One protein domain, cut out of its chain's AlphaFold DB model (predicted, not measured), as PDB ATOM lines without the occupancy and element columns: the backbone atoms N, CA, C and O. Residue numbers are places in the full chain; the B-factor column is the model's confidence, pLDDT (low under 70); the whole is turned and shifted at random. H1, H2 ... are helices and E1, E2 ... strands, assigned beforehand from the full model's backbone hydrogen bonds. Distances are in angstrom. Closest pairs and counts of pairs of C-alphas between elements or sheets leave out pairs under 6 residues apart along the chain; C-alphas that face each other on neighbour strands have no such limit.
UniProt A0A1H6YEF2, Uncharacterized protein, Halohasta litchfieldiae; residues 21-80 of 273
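What this domain is: This is residues 21 to 80 of the 273 residues of an uncharacterized protein of Halohasta litchfieldiae (UniProt A0A1H6YEF2). With little regular structure, this rod has a small sheet of three strands, a long loop, residues 24 to 52, that runs out and folds back to it, and one short helix, H1. The 60 printed residues, 19 in named elements, hold E1, E2, H1, E3 in turn, class mixed; the antiparallel sheet runs E2, E1, E3. The whole is only just loose, close to compact, radius of gyration of the C-alphas 12.6 A, spans 42 by 20 by 13 A.

Where its parts are: E1 is residues 21 to 23, 6.1 A, from C-alpha 21 at (308.149, 198.689, 219.924). E2 is 53 to 56, 9.8 A; H1 is 64 to 71, 10.3 A; E3 is 76 to 79, 10.2 A, ending at C-alpha 79 (307.664, 195.532, 224.930).

How they stand to each other: E1 and E2 form a hairpin, antiparallel at 152 degrees, N 22 and O 54 2.8 A apart. E1 and E3 are antiparallel at 149 degrees, N 21 and O 78 2.8 A apart. E2, H1, E3 form a split strand-helix-strand unit, same-way strands with E1 between, crossover right-handed. H1, each O i to N i+4 pair within hydrogen-bond range, is only just not on the sheet, with 4 pairs of C-alphas within 10 A.

The domain as a whole: The farthest C-alphas, Pro 44 and Gly 59, are 42.5 A apart. The printed part has no cut; E1 to E2 is a long link. Residues 21 to 32 and 50 to 51 have pLDDT under 70.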
ATOM      1  N   LEU A  21     308.824 197.625 220.643       50.47
ATOM      2  CA  LEU A  21     308.149 198.689 219.924       50.47
ATOM      3  C   LEU A  21     308.820 200.024 220.244       50.47
ATOM      4  O   LEU A  21     308.880 200.432 221.402       50.47
ATOM      5  N   LEU A  22     309.293 200.714 219.214       50.72
ATOM      6  CA  LEU A  22     309.668 202.120 219.287       50.72
ATOM      7  C   LEU A  22     308.449 202.962 218.939       50.72
ATOM      8  O   LEU A  22     307.949 202.898 217.811       50.72
ATOM      9  N   ASN A  23     307.988 203.745 219.906       51.94
ATOM     10  CA  ASN A  23     306.823 204.594 219.760       51.94
ATOM     11  C   ASN A  23     307.236 206.067 219.672       51.94
ATOM     12  O   ASN A  23     307.988 206.570 220.513       51.94
ATOM     13  N   SER A  24     306.688 206.752 218.670       45.19
ATOM     14  CA  SER A  24     306.828 208.195 218.482       45.19
ATOM     15  C   SER A  24     306.022 209.040 219.484       45.19
ATOM     16  O   SER A  24     306.117 210.262 219.513       45.19
ATOM     17  N   ARG A  25     305.210 208.410 220.336       47.38
ATOM     18  CA  ARG A  25     304.415 209.111 221.361       47.38
ATOM     19  C   ARG A  25     305.223 209.515 222.599       47.38
ATOM     20  O   ARG A  25     304.659 210.000 223.567       47.38
ATOM     21  N   GLY A  26     306.540 209.309 222.586       35.28
ATOM     22  CA  GLY A  26     307.382 209.417 223.774       35.28
ATOM     23  C   GLY A  26     307.823 210.812 224.205       35.28
ATOM     24  O   GLY A  26     308.346 210.949 225.308       35.28
ATOM     25  N   LEU A  27     307.641 211.831 223.361       30.33
ATOM     26  CA  LEU A  27     308.118 213.192 223.644       30.33
ATOM     27  C   LEU A  27     307.033 214.270 223.571       30.33
ATOM     28  O   LEU A  27     307.308 215.422 223.891       30.33
ATOM     29  N   CYS A  28     305.804 213.906 223.201       33.81
ATOM     30  CA  CYS A  28     304.673 214.818 223.271       33.81
ATOM     31  C   CYS A  28     303.811 214.446 224.472       33.81
ATOM     32  O   CYS A  28     303.034 213.498 224.409       33.81
ATOM     33  N   ASP A  29     303.880 215.264 225.516       39.25
ATOM     34  CA  ASP A  29     302.967 215.257 226.666       39.25
ATOM     35  C   ASP A  29     301.473 215.433 226.286       39.25
ATOM     36  O   ASP A  29     300.629 215.563 227.172       39.25
ATOM     37  N   THR A  30     301.092 215.465 225.000       45.44
ATOM     38  CA  THR A  30     299.720 215.818 224.605       45.44
ATOM     39  C   THR A  30     299.119 215.126 223.381       45.44
ATOM     40  O   THR A  30     297.905 214.956 223.395       45.44
ATOM     41  N   THR A  31     299.851 214.720 222.335       53.62
ATOM     42  CA  THR A  31     299.292 214.020 221.145       53.62
ATOM     43  C   THR A  31     300.400 213.599 220.165       53.62
ATOM     44  O   THR A  31     301.528 214.066 220.255       53.62
ATOM     45  N   ASN A  32     300.065 212.803 219.147       65.25
ATOM     46  CA  ASN A  32     300.856 212.627 217.916       65.25
ATOM     47  C   ASN A  32     300.950 213.896 217.029       65.25
ATOM     48  O   ASN A  32     301.453 213.812 215.908       65.25
ATOM     49  N   LEU A  33     300.441 215.042 217.497       70.12
ATOM     50  CA  LEU A  33     300.427 216.323 216.803       70.12
ATOM     51  C   LEU A  33     301.640 217.157 217.231       70.12
ATOM     52  O   LEU A  33     301.860 217.389 218.417       70.12
ATOM     53  N   LEU A  34     302.407 217.623 216.256       75.69
ATOM     54  CA  LEU A  34     303.537 218.522 216.436       75.69
ATOM     55  C   LEU A  34     303.119 219.934 216.039       75.69
ATOM     56  O   LEU A  34     302.609 220.143 214.935       75.69
ATOM     57  N   THR A  35     303.361 220.885 216.932       81.44
ATOM     58  CA  THR A  35     303.094 222.317 216.741       81.44
ATOM     59  C   THR A  35     304.353 223.126 217.064       81.44
ATOM     60  O   THR A  35     305.384 222.555 217.426       81.44
ATOM     61  N   GLU A  36     304.271 224.456 216.983       81.81
ATOM     62  CA  GLU A  36     305.334 225.364 217.447       81.81
ATOM     63  C   GLU A  36     305.711 225.180 218.931       81.81
ATOM     64  O   GLU A  36     306.821 225.527 219.325       81.81
ATOM     65  N   GLU A  37     304.830 224.592 219.757       78.12
ATOM     66  CA  GLU A  37     305.150 224.248 221.151       78.12
ATOM     67  C   GLU A  37     306.101 223.046 221.250       78.12
ATOM     68  O   GLU A  37     306.919 222.977 222.168       78.12
ATOM     69  N   SER A  38     306.004 222.107 220.304       71.12
ATOM     70  CA  SER A  38     306.794 220.870 220.283       71.12
ATOM     71  C   SER A  38     308.060 220.992 219.430       71.12
ATOM     72  O   SER A  38     309.042 220.299 219.686       71.12
ATOM     73  N   ILE A  39     308.038 221.839 218.394       75.94
ATOM     74  CA  ILE A  39     309.131 222.015 217.431       75.94
ATOM     75  C   ILE A  39     309.393 223.504 217.205       75.94
ATOM     76  O   ILE A  39     308.608 224.193 216.564       75.94
ATOM     77  N   GLU A  40     310.563 223.982 217.643       79.56
ATOM     78  CA  GLU A  40     310.949 225.404 217.569       79.56
ATOM     79  C   GLU A  40     310.966 225.987 216.142       79.56
ATOM     80  O   GLU A  40     310.888 227.203 215.970       79.56
ATOM     81  N   SER A  41     311.108 225.150 215.109       84.06
ATOM     82  CA  SER A  41     311.120 225.590 213.707       84.06
ATOM     83  C   SER A  41     309.729 225.757 213.090       84.06
ATOM     84  O   SER A  41     309.637 226.289 211.982       84.06
ATOM     85  N   PHE A  42     308.668 225.307 213.765       84.75
ATOM     86  CA  PHE A  42     307.295 225.434 213.279       84.75
ATOM     87  C   PHE A  42     306.769 226.842 213.564       84.75
ATOM     88  O   PHE A  42     306.997 227.406 214.631       84.75
ATOM     89  N   GLY A  43     306.064 227.423 212.596       87.94
ATOM     90  CA  GLY A  43     305.269 228.629 212.790       87.94
ATOM     91  C   GLY A  43     303.857 228.334 213.323       87.94
ATOM     92  O   GLY A  43     303.434 227.180 213.398       87.94
ATOM     93  N   PRO A  44     303.046 229.378 213.571       86.00
ATOM     94  CA  PRO A  44     301.734 229.270 214.231       86.00
ATOM     95  C   PRO A  44     300.645 228.567 213.403       86.00
ATOM     96  O   PRO A  44     299.505 228.405 213.843       86.00
ATOM     97  N   HIS A  45     300.956 228.199 212.162       86.69
ATOM     98  CA  HIS A  45     300.070 227.458 211.263       86.69
ATOM     99  C   HIS A  45     300.685 226.140 210.797       86.69
ATOM    100  O   HIS A  45     300.035 225.402 210.052       86.69
ATOM    101  N   ASP A  46     301.913 225.853 211.226       84.38
ATOM    102  CA  ASP A  46     302.586 224.616 210.892       84.38
ATOM    103  C   ASP A  46     302.129 223.536 211.860       84.38
ATOM    104  O   ASP A  46     302.108 223.701 213.082       84.38
ATOM    105  N   VAL A  47     301.720 222.419 211.278       79.44
ATOM    106  CA  VAL A  47     301.271 221.253 212.014       79.44
ATOM    107  C   VAL A  47     301.746 220.012 211.284       79.44
ATOM    108  O   VAL A  47     301.649 219.919 210.058       79.44
ATOM    109  N   ALA A  48     302.265 219.055 212.038       74.12
ATOM    110  CA  ALA A  48     302.632 217.748 211.521       74.12
ATOM    111  C   ALA A  48     302.086 216.662 212.442       74.12
ATOM    112  O   ALA A  48     301.889 216.886 213.632       74.12
ATOM    113  N   GLU A  49     301.847 215.479 211.890       70.19
ATOM    114  CA  GLU A  49     301.505 214.297 212.674       70.19
ATOM    115  C   GLU A  49     302.642 213.284 212.565       70.19
ATOM    116  O   GLU A  49     303.064 212.950 211.455       70.19
ATOM    117  N   VAL A  50     303.106 212.753 213.697       67.38
ATOM    118  CA  VAL A  50     304.039 211.616 213.717       67.38
ATOM    119  C   VAL A  50     303.302 210.408 214.251       67.38
ATOM    120  O   VAL A  50     302.960 210.330 215.424       67.38
ATOM    121  N   ASN A  51     303.056 209.453 213.360       67.69
ATOM    122  CA  ASN A  51     302.415 208.176 213.680       67.69
ATOM    123  C   ASN A  51     303.357 206.998 213.425       67.69
ATOM    124  O   ASN A  51     302.922 205.878 213.164       67.69
ATOM    125  N   THR A  52     304.663 207.260 213.443       70.12
ATOM    126  CA  THR A  52     305.666 206.253 213.126       70.12
ATOM    127  C   THR A  52     305.824 205.309 214.303       70.12
ATOM    128  O   THR A  52     306.123 205.725 215.424       70.12
ATOM    129  N   ILE A  53     305.649 204.028 214.027       76.75
ATOM    130  CA  ILE A  53     305.937 202.937 214.942       76.75
ATOM    131  C   ILE A  53     306.981 202.064 214.252       76.75
ATOM    132  O   ILE A  53     306.810 201.701 213.087       76.75
ATOM    133  N   LYS A  54     308.071 201.741 214.951       79.44
ATOM    134  CA  LYS A  54     309.072 200.784 214.460       79.44
ATOM    135  C   LYS A  54     309.080 199.551 215.353       79.44
ATOM    136  O   LYS A  54     309.188 199.662 216.571       79.44
ATOM    137  N   HIS A  55     308.994 198.380 214.734       82.56
ATOM    138  CA  HIS A  55     309.140 197.103 215.422       82.56
ATOM    139  C   HIS A  55     310.590 196.645 215.310       82.56
ATOM    140  O   HIS A  55     311.096 196.500 214.200       82.56
ATOM    141  N   LEU A  56     311.239 196.410 216.448       84.38
ATOM    142  CA  LEU A  56     312.597 195.881 216.518       84.38
ATOM    143  C   LEU A  56     312.567 194.416 216.923       84.38
ATOM    144  O   LEU A  56     311.878 194.046 217.877       84.38
ATOM    145  N   TYR A  57     313.350 193.591 216.236       81.38
ATOM    146  CA  TYR A  57     313.430 192.164 216.532       81.38
ATOM    147  C   TYR A  57     314.516 191.838 217.566       81.38
ATOM    148  O   TYR A  57     315.521 192.545 217.670       81.38
ATOM    149  N   PRO A  58     314.368 190.733 218.324       78.31
ATOM    150  CA  PRO A  58     315.411 190.278 219.234       78.31
ATOM    151  C   PRO A  58     316.769 190.126 218.528       78.31
ATOM    152  O   PRO A  58     316.894 189.399 217.545       78.31
ATOM    153  N   GLY A  59     317.797 190.795 219.059       81.00
ATOM    154  CA  GLY A  59     319.161 190.772 218.513       81.00
ATOM    155  C   GLY A  59     319.461 191.856 217.473       81.00
ATOM    156  O   GLY A  59     320.615 191.997 217.071       81.00
ATOM    157  N   GLU A  60     318.467 192.647 217.073       85.69
ATOM    158  CA  GLU A  60     318.664 193.836 216.249       85.69
ATOM    159  C   GLU A  60     319.278 194.974 217.081       85.69
ATOM    160  O   GLU A  60     318.909 195.190 218.237       85.69
ATOM    161  N   THR A  61     320.237 195.702 216.506       86.88
ATOM    162  CA  THR A  61     320.764 196.939 217.098       86.88
ATOM    163  C   THR A  61     320.291 198.109 216.240       86.88
ATOM    164  O   THR A  61     320.782 198.245 215.119       86.88
ATOM    165  N   PRO A  62     319.331 198.920 216.716       87.94
ATOM    166  CA  PRO A  62     318.811 200.040 215.943       87.94
ATOM    167  C   PRO A  62     319.843 201.167 215.825       87.94
ATOM    168  O   PRO A  62     320.580 201.444 216.774       87.94
ATOM    169  N   ASP A  63     319.843 201.861 214.686       90.62
ATOM    170  CA  ASP A  63     320.536 203.142 214.547       90.62
ATOM    171  C   ASP A  63     319.699 204.242 215.216       90.62
ATOM    172  O   ASP A  63     318.706 204.729 214.672       90.62
ATOM    173  N   VAL A  64     320.066 204.574 216.454       88.12
ATOM    174  CA  VAL A  64     319.312 205.505 217.301       88.12
ATOM    175  C   VAL A  64     319.316 206.923 216.727       88.12
ATOM    176  O   VAL A  64     318.313 207.619 216.848       88.12
ATOM    177  N   GLU A  65     320.407 207.349 216.089       89.12
ATOM    178  CA  GLU A  65     320.550 208.705 215.549       89.12
ATOM    179  C   GLU A  65     319.616 208.901 214.354       89.12
ATOM    180  O   GLU A  65     318.851 209.866 214.327       89.12
ATOM    181  N   VAL A  66     319.583 207.922 213.446       89.50
ATOM    182  CA  VAL A  66     318.649 207.907 212.311       89.50
ATOM    183  C   VAL A  66     317.197 207.875 212.786       89.50
ATOM    184  O   VAL A  66     316.352 208.582 212.246       89.50
ATOM    185  N   ILE A  67     316.878 207.082 213.814       86.00
ATOM    186  CA  ILE A  67     315.505 207.011 214.340       86.00
ATOM    187  C   ILE A  67     315.078 208.344 214.956       86.00
ATOM    188  O   ILE A  67     313.950 208.772 214.727       86.00
ATOM    189  N   ILE A  68     315.958 209.001 215.715       84.00
ATOM    190  CA  ILE A  68     315.668 210.315 216.301       84.00
ATOM    191  C   ILE A  68     315.457 211.359 215.203       84.00
ATOM    192  O   ILE A  68     314.521 212.148 215.301       84.00
ATOM    193  N   GLU A  69     316.290 211.353 214.160       84.31
ATOM    194  CA  GLU A  69     316.154 212.267 213.023       84.31
ATOM    195  C   GLU A  69     314.830 212.042 212.275       84.31
ATOM    196  O   GLU A  69     314.084 212.987 212.037       84.31
ATOM    197  N   GLU A  70     314.477 210.789 211.979       81.25
ATOM    198  CA  GLU A  70     313.214 210.450 211.311       81.25
ATOM    199  C   GLU A  70     311.977 210.795 212.154       81.25
ATOM    200  O   GLU A  70     310.955 211.229 211.618       81.25
ATOM    201  N   MET A  71     312.041 210.573 213.468       77.25
ATOM    202  CA  MET A  71     310.924 210.816 214.381       77.25
ATOM    203  C   MET A  71     310.851 212.273 214.860       77.25
ATOM    204  O   MET A  71     309.820 212.679 215.394       77.25
ATOM    205  N   ASN A  72     311.907 213.067 214.654       76.81
ATOM    206  CA  ASN A  72     312.097 214.416 215.199       76.81
ATOM    207  C   ASN A  72     312.034 214.500 216.736       76.81
ATOM    208  O   ASN A  72     311.805 215.573 217.290       76.81
ATOM    209  N   HIS A  73     312.226 213.383 217.442       75.56
ATOM    210  CA  HIS A  73     312.267 213.327 218.904       75.56
ATOM    211  C   HIS A  73     312.894 212.005 219.388       75.56
ATOM    212  O   HIS A  73     313.108 211.077 218.612       75.56
ATOM    213  N   VAL A  74     313.190 211.913 220.689       80.75
ATOM    214  CA  VAL A  74     313.698 210.693 221.335       80.75
ATOM    215  C   VAL A  74     312.547 209.708 221.577       80.75
ATOM    216  O   VAL A  74     311.668 210.002 222.387       80.75
ATOM    217  N   PRO A  75     312.533 208.537 220.922       81.19
ATOM    218  CA  PRO A  75     311.432 207.590 221.055       81.19
ATOM    219  C   PRO A  75     311.420 206.890 222.415       81.19
ATOM    220  O   PRO A  75     312.460 206.717 223.058       81.19
ATOM    221  N   ILE A  76     310.247 206.388 222.802       83.12
ATOM    222  CA  ILE A  76     310.129 205.404 223.884       83.12
ATOM    223  C   ILE A  76     310.231 204.000 223.293       83.12
ATOM    224  O   ILE A  76     309.644 203.708 222.253       83.12
ATOM    225  N   VAL A  77     310.971 203.133 223.981       84.06
ATOM    226  CA  VAL A  77     311.034 201.695 223.704       84.06
ATOM    227  C   VAL A  77     310.175 200.970 224.734       84.06
ATOM    228  O   VAL A  77     310.379 201.154 225.933       84.06
ATOM    229  N   GLN A  78     309.266 200.119 224.273       85.44
ATOM    230  CA  GLN A  78     308.431 199.270 225.122       85.44
ATOM    231  C   GLN A  78     308.347 197.846 224.571       85.44
ATOM    232  O   GLN A  78     308.642 197.618 223.398       85.44
ATOM    233  N   ASP A  79     307.944 196.888 225.400       86.81
ATOM    234  CA  ASP A  79     307.664 195.532 224.930       86.81
ATOM    235  C   ASP A  79     306.457 195.532 223.981       86.81
ATOM    236  O   ASP A  79     305.492 196.280 224.156       86.81
ATOM    237  N   TYR A  80     306.516 194.694 222.947       86.38
ATOM    238  CA  TYR A  80     305.367 194.445 222.088       86.38
ATOM    239  C   TYR A  80     304.393 193.496 222.790       86.38
ATOM    240  O   TYR A  80     304.712 192.328 223.020       86.38
TER     241      TYR A  80